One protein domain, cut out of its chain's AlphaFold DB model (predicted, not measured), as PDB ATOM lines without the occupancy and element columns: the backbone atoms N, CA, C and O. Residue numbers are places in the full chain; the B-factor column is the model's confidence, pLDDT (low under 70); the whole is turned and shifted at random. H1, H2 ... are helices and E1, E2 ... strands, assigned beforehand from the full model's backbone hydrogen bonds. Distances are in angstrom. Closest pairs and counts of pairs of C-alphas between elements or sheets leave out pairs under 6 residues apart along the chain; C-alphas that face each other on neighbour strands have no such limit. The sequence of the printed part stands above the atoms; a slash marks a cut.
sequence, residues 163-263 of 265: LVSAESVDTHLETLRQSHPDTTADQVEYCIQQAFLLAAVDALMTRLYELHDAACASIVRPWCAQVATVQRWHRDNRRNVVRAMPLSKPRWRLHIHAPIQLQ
ATOM      1  N   LEU A 163      76.229 189.248 121.603       74.88
ATOM      2  CA  LEU A 163      77.045 189.039 122.794       74.88
ATOM      3  C   LEU A 163      78.132 190.110 122.874       74.88
ATOM      4  O   LEU A 163      78.932 190.239 121.950       74.88
ATOM      5  N   VAL A 164      78.184 190.835 123.990       75.50
ATOM      6  CA  VAL A 164      79.231 191.833 124.264       75.50
ATOM      7  C   VAL A 164      79.934 191.533 125.588       75.50
ATOM      8  O   VAL A 164      79.345 190.942 126.499       75.50
ATOM      9  N   SER A 165      81.204 191.923 125.700       78.69
ATOM     10  CA  SER A 165      81.963 191.808 126.952       78.69
ATOM     11  C   SER A 165      81.512 192.873 127.953       78.69
ATOM     12  O   SER A 165      81.307 194.025 127.573       78.69
ATOM     13  N   ALA A 166      81.394 192.505 129.231       74.50
ATOM     14  CA  ALA A 166      81.125 193.453 130.314       74.50
ATOM     15  C   ALA A 166      82.197 194.549 130.403       74.50
ATOM     16  O   ALA A 166      81.855 195.717 130.524       74.50
ATOM     17  N   GLU A 167      83.465 194.189 130.207       75.25
ATOM     18  CA  GLU A 167      84.595 195.129 130.250       75.25
ATOM     19  C   GLU A 167      84.499 196.206 129.156       75.25
ATOM     20  O   GLU A 167      84.811 197.371 129.390       75.25
ATOM     21  N   SER A 168      84.010 195.838 127.964       73.44
ATOM     22  CA  SER A 168      83.793 196.792 126.868       73.44
ATOM     23  C   SER A 168      82.685 197.790 127.211       73.44
ATOM     24  O   SER A 168      82.832 198.986 126.966       73.44
ATOM     25  N   VAL A 169      81.598 197.317 127.830       76.56
ATOM     26  CA  VAL A 169      80.500 198.180 128.286       76.56
ATOM     27  C   VAL A 169      80.981 199.133 129.380       76.56
ATOM     28  O   VAL A 169      80.691 200.326 129.302       76.56
ATOM     29  N   ASP A 170      81.744 198.637 130.354       76.69
ATOM     30  CA  ASP A 170      82.266 199.442 131.463       76.69
ATOM     31  C   ASP A 170      83.228 200.533 130.962       76.69
ATOM     32  O   ASP A 170      83.081 201.698 131.333       76.69
ATOM     33  N   THR A 171      84.116 200.202 130.019       77.94
ATOM     34  CA  THR A 171      85.048 201.163 129.396       77.94
ATOM     35  C   THR A 171      84.305 202.310 128.694       77.94
ATOM     36  O   THR A 171      84.629 203.493 128.857       77.94
ATOM     37  N   HIS A 172      83.265 201.978 127.918       80.81
ATOM     38  CA  HIS A 172      82.443 202.982 127.232       80.81
ATOM     39  C   HIS A 172      81.622 203.819 128.216       80.81
ATOM     40  O   HIS A 172      81.460 205.025 128.020       80.81
ATOM     41  N   LEU A 173      81.133 203.207 129.295       81.38
ATOM     42  CA  LEU A 173      80.366 203.892 130.329       81.38
ATOM     43  C   LEU A 173      81.219 204.899 131.108       81.38
ATOM     44  O   LEU A 173      80.760 206.013 131.361       81.38
ATOM     45  N   GLU A 174      82.449 204.538 131.470       76.31
ATOM     46  CA  GLU A 174      83.393 205.444 132.134       76.31
ATOM     47  C   GLU A 174      83.722 206.654 131.256       76.31
ATOM     48  O   GLU A 174      83.636 207.794 131.717       76.31
ATOM     49  N   THR A 175      83.976 206.424 129.966       76.94
ATOM     50  CA  THR A 175      84.244 207.496 128.991       76.94
ATOM     51  C   THR A 175      83.062 208.471 128.875       76.94
ATOM     52  O   THR A 175      83.238 209.695 128.825       76.94
ATOM     53  N   LEU A 176      81.830 207.948 128.865       76.06
ATOM     54  CA  LEU A 176      80.613 208.761 128.805       76.06
ATOM     55  C   LEU A 176      80.357 209.534 130.106       76.06
ATOM     56  O   LEU A 176      79.928 210.685 130.050       76.06
ATOM     57  N   ARG A 177      80.656 208.945 131.270       77.00
ATOM     58  CA  ARG A 177      80.539 209.616 132.578       77.00
ATOM     59  C   ARG A 177      81.524 210.770 132.728       77.00
ATOM     60  O   ARG A 177      81.129 211.837 133.179       77.00
ATOM     61  N   GLN A 178      82.769 210.594 132.289       76.38
ATOM     62  CA  GLN A 178      83.769 211.672 132.280       76.38
ATOM     63  C   GLN A 178      83.338 212.853 131.398       76.38
ATOM     64  O   GLN A 178      83.612 214.006 131.716       76.38
ATOM     65  N   SER A 179      82.614 212.571 130.312       72.44
ATOM     66  CA  SER A 179      82.081 213.595 129.404       72.44
ATOM     67  C   SER A 179      80.832 214.308 129.954       72.44
ATOM     68  O   SER A 179      80.459 215.372 129.454       72.44
ATOM     69  N   HIS A 180      80.181 213.740 130.976       71.19
ATOM     70  CA  HIS A 180      78.930 214.223 131.568       71.19
ATOM     71  C   HIS A 180      78.961 214.132 133.111       71.19
ATOM     72  O   HIS A 180      78.217 213.332 133.691       71.19
ATOM     73  N   PRO A 181      79.804 214.945 133.783       61.59
ATOM     74  CA  PRO A 181      80.054 214.834 135.225       61.59
ATOM     75  C   PRO A 181      78.818 215.135 136.087       61.59
ATOM     76  O   PRO A 181      78.627 214.508 137.124       61.59
ATOM     77  N   ASP A 182      77.930 216.018 135.622       60.06
ATOM     78  CA  ASP A 182      76.665 216.332 136.292       60.06
ATOM     79  C   ASP A 182      75.562 215.386 135.806       60.06
ATOM     80  O   ASP A 182      74.700 215.761 135.010       60.06
ATOM     81  N   THR A 183      75.630 214.115 136.214       60.59
ATOM     82  CA  THR A 183      74.724 213.076 135.708       60.59
ATOM     83  C   THR A 183      73.429 212.998 136.530       60.59
ATOM     84  O   THR A 183      73.391 212.464 137.637       60.59
ATOM     85  N   THR A 184      72.328 213.494 135.968       73.50
ATOM     86  CA  THR A 184      70.958 213.190 136.428       73.50
ATOM     87  C   THR A 184      70.598 211.722 136.156       73.50
ATOM     88  O   THR A 184      71.214 211.077 135.307       73.50
ATOM     89  N   ALA A 185      69.586 211.172 136.840       68.81
ATOM     90  CA  ALA A 185      69.166 209.773 136.659       68.81
ATOM     91  C   ALA A 185      68.858 209.422 135.184       68.81
ATOM     92  O   ALA A 185      69.320 208.395 134.688       68.81
ATOM     93  N   ASP A 186      68.195 210.326 134.458       66.00
ATOM     94  CA  ASP A 186      67.885 210.165 133.029       66.00
ATOM     95  C   ASP A 186      69.151 210.151 132.150       66.00
ATOM     96  O   ASP A 186      69.230 209.443 131.144       66.00
ATOM     97  N   GLN A 187      70.186 210.911 132.527       72.31
ATOM     98  CA  GLN A 187      71.480 210.887 131.836       72.31
ATOM     99  C   GLN A 187      72.262 209.607 132.127       72.31
ATOM    100  O   GLN A 187      72.976 209.128 131.248       72.31
ATOM    101  N   VAL A 188      72.120 209.024 133.321       73.88
ATOM    102  CA  VAL A 188      72.745 207.734 133.647       73.88
ATOM    103  C   VAL A 188      72.178 206.640 132.747       73.88
ATOM    104  O   VAL A 188      72.946 205.886 132.149       73.88
ATOM    105  N   GLU A 189      70.854 206.583 132.593       76.62
ATOM    106  CA  GLU A 189      70.196 205.614 131.711       76.62
ATOM    107  C   GLU A 189      70.606 205.807 130.243       76.62
ATOM    108  O   GLU A 189      70.984 204.845 129.569       76.62
ATOM    109  N   TYR A 190      70.647 207.058 129.774       80.94
ATOM    110  CA  TYR A 190      71.154 207.397 128.444       80.94
ATOM    111  C   TYR A 190      72.599 206.919 128.220       80.94
ATOM    112  O   TYR A 190      72.891 206.296 127.194       80.94
ATOM    113  N   CYS A 191      73.502 207.182 129.170       79.94
ATOM    114  CA  CYS A 191      74.904 206.774 129.082       79.94
ATOM    115  C   CYS A 191      75.047 205.250 129.051       79.94
ATOM    116  O   CYS A 191      75.830 204.728 128.263       79.94
ATOM    117  N   ILE A 192      74.250 204.525 129.843       81.31
ATOM    118  CA  ILE A 192      74.230 203.057 129.839       81.31
ATOM    119  C   ILE A 192      73.760 202.523 128.479       81.31
ATOM    120  O   ILE A 192      74.416 201.664 127.891       81.31
ATOM    121  N   GLN A 193      72.661 203.055 127.940       83.69
ATOM    122  CA  GLN A 193      72.147 202.671 126.622       83.69
ATOM    123  C   GLN A 193      73.174 202.950 125.508       83.69
ATOM    124  O   GLN A 193      73.397 202.104 124.642       83.69
ATOM    125  N   GLN A 194      73.845 204.108 125.538       85.06
ATOM    126  CA  GLN A 194      74.914 204.431 124.585       85.06
ATOM    127  C   GLN A 194      76.130 203.511 124.737       85.06
ATOM    128  O   GLN A 194      76.664 203.071 123.720       85.06
ATOM    129  N   ALA A 195      76.538 203.179 125.964       83.19
ATOM    130  CA  ALA A 195      77.651 202.267 126.218       83.19
ATOM    131  C   ALA A 195      77.382 200.868 125.645       83.19
ATOM    132  O   ALA A 195      78.241 200.300 124.974       83.19
ATOM    133  N   PHE A 196      76.164 200.342 125.815       84.19
ATOM    134  CA  PHE A 196      75.785 199.065 125.210       84.19
ATOM    135  C   PHE A 196      75.756 199.108 123.678       84.19
ATOM    136  O   PHE A 196      76.196 198.154 123.040       84.19
ATOM    137  N   LEU A 197      75.266 200.196 123.072       83.75
ATOM    138  CA  LEU A 197      75.268 200.353 121.610       83.75
ATOM    139  C   LEU A 197      76.690 200.480 121.049       83.75
ATOM    140  O   LEU A 197      76.971 199.932 119.988       83.75
ATOM    141  N   LEU A 198      77.594 201.159 121.759       83.88
ATOM    142  CA  LEU A 198      79.010 201.238 121.388       83.88
ATOM    143  C   LEU A 198      79.689 199.868 121.485       83.88
ATOM    144  O   LEU A 198      80.284 199.417 120.509       83.88
ATOM    145  N   ALA A 199      79.510 199.159 122.603       80.69
ATOM    146  CA  ALA A 199      80.032 197.803 122.779       80.69
ATOM    147  C   ALA A 199      79.489 196.827 121.718       80.69
ATOM    148  O   ALA A 199      80.198 195.933 121.256       80.69
ATOM    149  N   ALA A 200      78.235 197.012 121.297       82.19
ATOM    150  CA  ALA A 200      77.615 196.246 120.225       82.19
ATOM    151  C   ALA A 200      78.290 196.479 118.864       82.19
ATOM    152  O   ALA A 200      78.586 195.517 118.153       82.19
ATOM    153  N   VAL A 201      78.549 197.742 118.506       83.12
ATOM    154  CA  VAL A 201      79.279 198.083 117.276       83.12
ATOM    155  C   VAL A 201      80.685 197.502 117.321       83.12
ATOM    156  O   VAL A 201      81.086 196.852 116.359       83.12
ATOM    157  N   ASP A 202      81.403 197.661 118.432       80.25
ATOM    158  CA  ASP A 202      82.762 197.135 118.573       80.25
ATOM    159  C   ASP A 202      82.801 195.613 118.409       80.25
ATOM    160  O   ASP A 202      83.623 195.095 117.653       80.25
ATOM    161  N   ALA A 203      81.879 194.881 119.040       79.19
ATOM    162  CA  ALA A 203      81.785 193.429 118.903       79.19
ATOM    163  C   ALA A 203      81.494 192.991 117.455       79.19
ATOM    164  O   ALA A 203      82.128 192.064 116.943       79.19
ATOM    165  N   LEU A 204      80.568 193.668 116.769       80.06
ATOM    166  CA  LEU A 204      80.244 193.378 115.371       80.06
ATOM    167  C   LEU A 204      81.408 193.709 114.433       80.06
ATOM    168  O   LEU A 204      81.714 192.921 113.540       80.06
ATOM    169  N   MET A 205      82.092 194.833 114.648       80.31
ATOM    170  CA  MET A 205      83.270 195.212 113.869       80.31
ATOM    171  C   MET A 205      84.430 194.243 114.115       80.31
ATOM    172  O   MET A 205      85.093 193.842 113.163       80.31
ATOM    173  N   THR A 206      84.634 193.799 115.355       81.12
ATOM    174  CA  THR A 206      85.645 192.790 115.706       81.12
ATOM    175  C   THR A 206      85.366 191.491 114.960       81.12
ATOM    176  O   THR A 206      86.222 191.003 114.228       81.12
ATOM    177  N   ARG A 207      84.118 191.007 115.012       77.56
ATOM    178  CA  ARG A 207      83.678 189.825 114.263       77.56
ATOM    179  C   ARG A 207      83.867 190.007 112.754       77.56
ATOM    180  O   ARG A 207      84.365 189.103 112.097       77.56
ATOM    181  N   LEU A 208      83.519 191.172 112.203       77.94
ATOM    182  CA  LEU A 208      83.717 191.492 110.785       77.94
ATOM    183  C   LEU A 208      85.192 191.384 110.367       77.94
ATOM    184  O   LEU A 208      85.471 190.931 109.260       77.94
ATOM    185  N   TYR A 209      86.115 191.829 111.220       74.69
ATOM    186  CA  TYR A 209      87.546 191.844 110.915       74.69
ATOM    187  C   TYR A 209      88.252 190.517 111.209       74.69
ATOM    188  O   TYR A 209      89.220 190.192 110.527       74.69
ATOM    189  N   GLU A 210      87.778 189.739 112.182       76.44
ATOM    190  CA  GLU A 210      88.286 188.390 112.464       76.44
ATOM    191  C   GLU A 210      87.838 187.378 111.399       76.44
ATOM    192  O   GLU A 210      88.576 186.453 111.041       76.44
ATOM    193  N   LEU A 211      86.637 187.563 110.849       68.12
ATOM    194  CA  LEU A 211      86.109 186.723 109.785       68.12
ATOM    195  C   LEU A 211      86.823 187.012 108.460       68.12
ATOM    196  O   LEU A 211      86.616 188.037 107.817       68.12
ATOM    197  N   HIS A 212      87.605 186.040 107.998       62.50
ATOM    198  CA  HIS A 212      88.205 186.054 106.660       62.50
ATOM    199  C   HIS A 212      87.218 185.594 105.567       62.50
ATOM    200  O   HIS A 212      87.570 185.531 104.389       62.50
ATOM    201  N   ASP A 213      85.980 185.265 105.950       75.25
ATOM    202  CA  ASP A 213      84.934 184.755 105.069       75.25
ATOM    203  C   ASP A 213      84.021 185.882 104.558       75.25
ATOM    204  O   ASP A 213      83.325 186.563 105.320       75.25
ATOM    205  N   ALA A 214      83.994 186.045 103.234       70.19
ATOM    206  CA  ALA A 214      83.179 187.036 102.541       70.19
ATOM    207  C   ALA A 214      81.669 186.824 102.758       70.19
ATOM    208  O   ALA A 214      80.920 187.806 102.788       70.19
ATOM    209  N   ALA A 215      81.221 185.577 102.948       71.06
ATOM    210  CA  ALA A 215      79.816 185.271 103.204       71.06
ATOM    211  C   ALA A 215      79.387 185.796 104.579       71.06
ATOM    212  O   ALA A 215      78.419 186.553 104.678       71.06
ATOM    213  N   CYS A 216      80.157 185.504 105.629       67.25
ATOM    214  CA  CYS A 216      79.882 186.025 106.966       67.25
ATOM    215  C   CYS A 216      80.015 187.560 107.032       67.25
ATOM    216  O   CYS A 216      79.194 188.224 107.665       67.25
ATOM    217  N   ALA A 217      80.978 188.156 106.318       71.75
ATOM    218  CA  ALA A 217      81.107 189.613 106.236       71.75
ATOM    219  C   ALA A 217      79.876 190.282 105.591       71.75
ATOM    220  O   ALA A 217      79.476 191.372 106.009       71.75
ATOM    221  N   SER A 218      79.252 189.636 104.598       74.94
ATOM    222  CA  SER A 218      78.019 190.130 103.966       74.94
ATOM    223  C   SER A 218      76.827 190.189 104.925       74.94
ATOM    224  O   SER A 218      75.970 191.054 104.768       74.94
ATOM    225  N   ILE A 219      76.819 189.332 105.951       76.19
ATOM    226  CA  ILE A 219      75.780 189.290 106.985       76.19
ATOM    227  C   ILE A 219      76.075 190.330 108.064       76.19
ATOM    228  O   ILE A 219      75.196 191.096 108.427       76.19
ATOM    229  N   VAL A 220      77.319 190.430 108.538       74.06
ATOM    230  CA  VAL A 220      77.680 191.319 109.660       74.06
ATOM    231  C   VAL A 220      77.625 192.810 109.282       74.06
ATOM    232  O   VAL A 220      77.274 193.642 110.116       74.06
ATOM    233  N   ARG A 221      77.906 193.187 108.024       77.81
ATOM    234  CA  ARG A 221      77.848 194.597 107.572       77.81
ATOM    235  C   ARG A 221      76.473 195.261 107.770       77.81
ATOM    236  O   ARG A 221      76.446 196.347 108.354       77.81
ATOM    237  N   PRO A 222      75.352 194.659 107.320       76.50
ATOM    238  CA  PRO A 222      74.008 195.149 107.626       76.50
ATOM    239  C   PRO A 222      73.769 195.367 109.121       76.50
ATOM    240  O   PRO A 222      73.199 196.386 109.503       76.50
ATOM    241  N   TRP A 223      74.265 194.464 109.969       75.12
ATOM    242  CA  TRP A 223      74.109 194.564 111.419       75.12
ATOM    243  C   TRP A 223      74.864 195.759 111.994       75.12
ATOM    244  O   TRP A 223      74.286 196.534 112.754       75.12
ATOM    245  N   CYS A 224      76.118 195.981 111.582       77.38
ATOM    246  CA  CYS A 224      76.868 197.178 111.977       77.38
ATOM    247  C   CYS A 224      76.116 198.459 111.592       77.38
ATOM    248  O   CYS A 224      75.987 199.378 112.402       77.38
ATOM    249  N   ALA A 225      75.596 198.516 110.362       77.19
ATOM    250  CA  ALA A 225      74.847 199.668 109.871       77.19
ATOM    251  C   ALA A 225      73.543 199.890 110.656       77.19
ATOM    252  O   ALA A 225      73.199 201.030 110.982       77.19
ATOM    253  N   GLN A 226      72.840 198.812 111.006       78.75
ATOM    254  CA  GLN A 226      71.601 198.872 111.774       78.75
ATOM    255  C   GLN A 226      71.849 199.360 113.204       78.75
ATOM    256  O   GLN A 226      71.177 200.289 113.652       78.75
ATOM    257  N   VAL A 227      72.842 198.804 113.904       78.62
ATOM    258  CA  VAL A 227      73.188 199.235 115.268       78.62
ATOM    259  C   VAL A 227      73.654 200.691 115.277       78.62
ATOM    260  O   VAL A 227      73.208 201.462 116.124       78.62
ATOM    261  N   ALA A 228      74.462 201.112 114.299       76.75
ATOM    262  CA  ALA A 228      74.871 202.512 114.165       76.75
ATOM    263  C   ALA A 228      73.675 203.451 113.910       76.75
ATOM    264  O   ALA A 228      73.618 204.561 114.444       76.75
ATOM    265  N   THR A 229      72.691 203.006 113.127       77.19
ATOM    266  CA  THR A 229      71.458 203.769 112.880       77.19
ATOM    267  C   THR A 229      70.616 203.894 114.148       77.19
ATOM    268  O   THR A 229      70.195 204.997 114.498       77.19
ATOM    269  N   VAL A 230      70.435 202.797 114.892       74.94
ATOM    270  CA  VAL A 230      69.731 202.804 116.183       74.94
ATOM    271  C   VAL A 230      70.459 203.679 117.204       74.94
ATOM    272  O   VAL A 230      69.820 204.430 117.936       74.94
ATOM    273  N   GLN A 231      71.793 203.655 117.216       81.00
ATOM    274  CA  GLN A 231      72.606 204.516 118.068       81.00
ATOM    275  C   GLN A 231      72.354 205.996 117.799       81.00
ATOM    276  O   GLN A 231      72.128 206.749 118.748       81.00
ATOM    277  N   ARG A 232      72.376 206.413 116.529       76.62
ATOM    278  CA  ARG A 232      72.083 207.800 116.139       76.62
ATOM    279  C   ARG A 232      70.671 208.193 116.548       76.62
ATOM    280  O   ARG A 232      70.502 209.179 117.253       76.62
ATOM    281  N   TRP A 233      69.685 207.361 116.221       78.38
ATOM    282  CA  TRP A 233      68.299 207.612 116.606       78.38
ATOM    283  C   TRP A 233      68.131 207.743 118.126       78.38
ATOM    284  O   TRP A 233      67.418 208.631 118.591       78.38
ATOM    285  N   HIS A 234      68.816 206.909 118.914       78.75
ATOM    286  CA  HIS A 234      68.789 206.993 120.373       78.75
ATOM    287  C   HIS A 234      69.407 208.297 120.897       78.75
ATOM    288  O   HIS A 234      68.873 208.866 121.846       78.75
ATOM    289  N   ARG A 235      70.478 208.815 120.273       76.25
ATOM    290  CA  ARG A 235      71.044 210.135 120.626       76.25
ATOM    291  C   ARG A 235      70.016 211.250 120.461       76.25
ATOM    292  O   ARG A 235      69.911 212.109 121.332       76.25
ATOM    293  N   ASP A 236      69.230 211.177 119.392       74.62
ATOM    294  CA  ASP A 236      68.257 212.211 119.051       74.62
ATOM    295  C   ASP A 236      66.961 212.099 119.873       74.62
ATOM    296  O   ASP A 236      66.353 213.111 120.216       74.62
ATOM    297  N   ASN A 237      66.536 210.879 120.220       72.56
ATOM    298  CA  ASN A 237      65.213 210.626 120.809       72.56
ATOM    299  C   ASN A 237      65.242 210.234 122.291       72.56
ATOM    300  O   ASN A 237      64.197 210.276 122.939       72.56
ATOM    301  N   ARG A 238      66.400 209.821 122.823       74.81
ATOM    302  CA  ARG A 238      66.609 209.374 124.217       74.81
ATOM    303  C   ARG A 238      65.621 208.308 124.707       74.81
ATOM    304  O   ARG A 238      65.306 208.232 125.888       74.81
ATOM    305  N   ARG A 239      65.091 207.495 123.792       76.31
ATOM    306  CA  ARG A 239      64.191 206.381 124.115       76.31
ATOM    307  C   ARG A 239      64.972 205.081 124.200       76.31
ATOM    308  O   ARG A 239      65.790 204.808 123.330       76.31
ATOM    309  N   ASN A 240      64.643 204.247 125.176       75.44
ATOM    310  CA  ASN A 240      65.279 202.947 125.346       75.44
ATOM    311  C   ASN A 240      65.117 202.062 124.110       75.44
ATOM    312  O   ASN A 240      64.007 201.797 123.649       75.44
ATOM    313  N   VAL A 241      66.251 201.592 123.601       77.81
ATOM    314  CA  VAL A 241      66.342 200.741 122.406       77.81
ATOM    315  C   VAL A 241      67.125 199.468 122.674       77.81
ATOM    316  O   VAL A 241      67.017 198.517 121.907       77.81
ATOM    317  N   VAL A 242      67.884 199.412 123.765       79.69
ATOM    318  CA  VAL A 242      68.630 198.230 124.178       79.69
ATOM    319  C   VAL A 242      67.973 197.602 125.390       79.69
ATOM    320  O   VAL A 242      67.735 198.254 126.408       79.69
ATOM    321  N   ARG A 243      67.755 196.293 125.308       77.81
ATOM    322  CA  ARG A 243      67.502 195.435 126.456       77.81
ATOM    323  C   ARG A 243      68.725 194.555 126.675       77.81
ATOM    324  O   ARG A 243      68.983 193.640 125.895       77.81
ATOM    325  N   ALA A 244      69.476 194.850 127.730       74.69
ATOM    326  CA  ALA A 244      70.633 194.066 128.137       74.69
ATOM    327  C   ALA A 244      70.227 193.020 129.182       74.69
ATOM    328  O   ALA A 244      69.518 193.326 130.141       74.69
ATOM    329  N   MET A 245      70.677 191.784 129.002       77.50
ATOM    330  CA  MET A 245      70.493 190.690 129.947       77.50
ATOM    331  C   MET A 245      71.872 190.168 130.349       77.50
ATOM    332  O   MET A 245      72.662 189.812 129.468       77.50
ATOM    333  N   PRO A 246      72.203 190.136 131.649       73.25
ATOM    334  CA  PRO A 246      73.477 189.597 132.087       73.25
ATOM    335  C   PRO A 246      73.489 188.097 131.799       73.25
ATOM    336  O   PRO A 246      72.608 187.356 132.238       73.25
ATOM    337  N   LEU A 247      74.488 187.647 131.048       66.88
ATOM    338  CA  LEU A 247      74.873 186.244 131.034       66.88
ATOM    339  C   LEU A 247      75.966 186.068 132.097       66.88
ATOM    340  O   LEU A 247      76.468 187.050 132.645       66.88
ATOM    341  N   SER A 248      76.313 184.833 132.457       64.81
ATOM    342  CA  SER A 248      77.411 184.558 133.398       64.81
ATOM    343  C   SER A 248      78.614 185.479 133.130       64.81
ATOM    344  O   SER A 248      79.017 185.620 131.969       64.81
ATOM    345  N   LYS A 249      79.165 186.125 134.175       59.31
ATOM    346  CA  LYS A 249      80.320 187.036 134.044       59.31
ATOM    347  C   LYS A 249      81.400 186.371 133.169       59.31
ATOM    348  O   LYS A 249      81.702 185.206 133.435       59.31
ATOM    349  N   PRO A 250      81.968 187.043 132.147       66.06
ATOM    350  CA  PRO A 250      81.940 188.485 131.859       66.06
ATOM    351  C   PRO A 250      81.135 188.871 130.592       66.06
ATOM    352  O   PRO A 250      81.618 189.656 129.777       66.06
ATOM    353  N   ARG A 251      79.938 188.310 130.351       71.62
ATOM    354  CA  ARG A 251      79.197 188.548 129.089       71.62
ATOM    355  C   ARG A 251      77.803 189.136 129.291       71.62
ATOM    356  O   ARG A 251      77.067 188.722 130.180       71.62
ATOM    357  N   TRP A 252      77.407 190.031 128.392       73.62
ATOM    358  CA  TRP A 252      76.042 190.538 128.270       73.62
ATOM    359  C   TRP A 252      75.416 190.071 126.964       73.62
ATOM    360  O   TRP A 252      76.069 190.043 125.921       73.62
ATOM    361  N   ARG A 253      74.130 189.737 127.028       73.44
ATOM    362  CA  ARG A 253      73.276 189.521 125.866       73.44
ATOM    363  C   ARG A 253      72.472 190.779 125.600       73.44
ATOM    364  O   ARG A 253      71.753 191.238 126.485       73.44
ATOM    365  N   LEU A 254      72.571 191.313 124.393       75.56
ATOM    366  CA  LEU A 254      71.854 192.511 123.984       75.56
ATOM    367  C   LEU A 254      70.758 192.162 122.985       75.56
ATOM    368  O   LEU A 254      71.000 191.488 121.984       75.56
ATOM    369  N   HIS A 255      69.569 192.697 123.240       75.56
ATOM    370  CA  HIS A 255      68.507 192.815 122.251       75.56
ATOM    371  C   HIS A 255      68.366 194.286 121.882       75.56
ATOM    372  O   HIS A 255      68.068 195.119 122.740       75.56
ATOM    373  N   ILE A 256      68.608 194.600 120.612       77.69
ATOM    374  CA  ILE A 256      68.535 195.961 120.088       77.69
ATOM    375  C   ILE A 256      67.243 196.074 119.282       77.69
ATOM    376  O   ILE A 256      67.075 195.430 118.249       77.69
ATOM    377  N   HIS A 257      66.311 196.877 119.774       73.94
ATOM    378  CA  HIS A 257      65.042 197.140 119.121       73.94
ATOM    379  C   HIS A 257      65.207 198.308 118.150       73.94
ATOM    380  O   HIS A 257      65.411 199.450 118.561       73.94
ATOM    381  N   ALA A 258      65.084 198.030 116.852       64.25
ATOM    382  CA  ALA A 258      64.897 199.086 115.870       64.25
ATOM    383  C   ALA A 258      63.473 199.662 116.024       64.25
ATOM    384  O   ALA A 258      62.507 198.895 115.992       64.25
ATOM    385  N   PRO A 259      63.309 200.986 116.190       59.47
ATOM    386  CA  PRO A 259      62.005 201.636 116.123       59.47
ATOM    387  C   PRO A 259      61.299 201.274 114.813       59.47
ATOM    388  O   PRO A 259      61.938 201.245 113.765       59.47
ATOM    389  N   ILE A 260      59.978 201.073 114.843       51.84
ATOM    390  CA  ILE A 260      59.159 200.741 113.655       51.84
ATOM    391  C   ILE A 260      59.383 201.755 112.512       51.84
ATOM    392  O   ILE A 260      59.376 201.402 111.340       51.84
ATOM    393  N   GLN A 261      59.677 203.010 112.859       49.84
ATOM    394  CA  GLN A 261      59.998 204.095 111.924       49.84
ATOM    395  C   GLN A 261      61.309 203.885 111.142       49.84
ATOM    396  O   GLN A 261      61.456 204.434 110.059       49.84
ATOM    397  N   LEU A 262      62.247 203.092 111.671       51.75
ATOM    398  CA  LEU A 262      63.505 202.721 111.015       51.75
ATOM    399  C   LEU A 262      63.400 201.409 110.220       51.75
ATOM    400  O   LEU A 262      64.341 201.052 109.526       51.75
ATOM    401  N   GLN A 263      62.278 200.689 110.314       47.19
ATOM    402  CA  GLN A 263      62.019 199.471 109.529       47.19
ATOM    403  C   GLN A 263      61.367 199.778 108.171       47.19
ATOM    404  O   GLN A 263      61.211 198.884 107.343       47.19
TER     405      GLN A 263
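AT A GLANCE: This is residues 163 to 263 of the 265 residues of an uncharacterized protein of Dictyobacter aurantiacus (UniProt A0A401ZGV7). A long helical hairpin, H2 and H3, crosses a small three-stranded sheet with H2, and H1 packs steeply on H2. The printed part, mostly helix, has 101 residues, in order E1, H1, H2, H3, E2, E3; the sheet, E1 E3 E2, is antiparallel. It is compact, radius of gyration of the C-alphas 14.0 A, spanning 45 by 34 by 23 A.

IN THESE COORDINATES: E1, residues 163 to 165, begins at C-alpha (77.045, 189.039, 122.794). H1 is residues 166 to 179, 20.2 A; H2 185 to 210, 37.5 A; H3 214 to 237, 34.8 A. E2 is 242 to 246; E3, 251 to 256, ends at C-alpha (68.535, 195.961, 120.088).

HOW THE PARTS SIT: H2 touches H3, closest C-alphas 208 and 217, 5.6 A. H1 and H2 are on one face of the sheet, two layers. N 164 and O 252, 3.0 A, and N 243 and O 255, 2.8 A, are within hydrogen-bond range. Every O i to N i+4 pair is within range in H1 and H2, 18 of 20 in H3.

THE WHOLE: The printed part has no cut; its five links are tight. Mean pLDDT is 74.2; 18 residues are under 70.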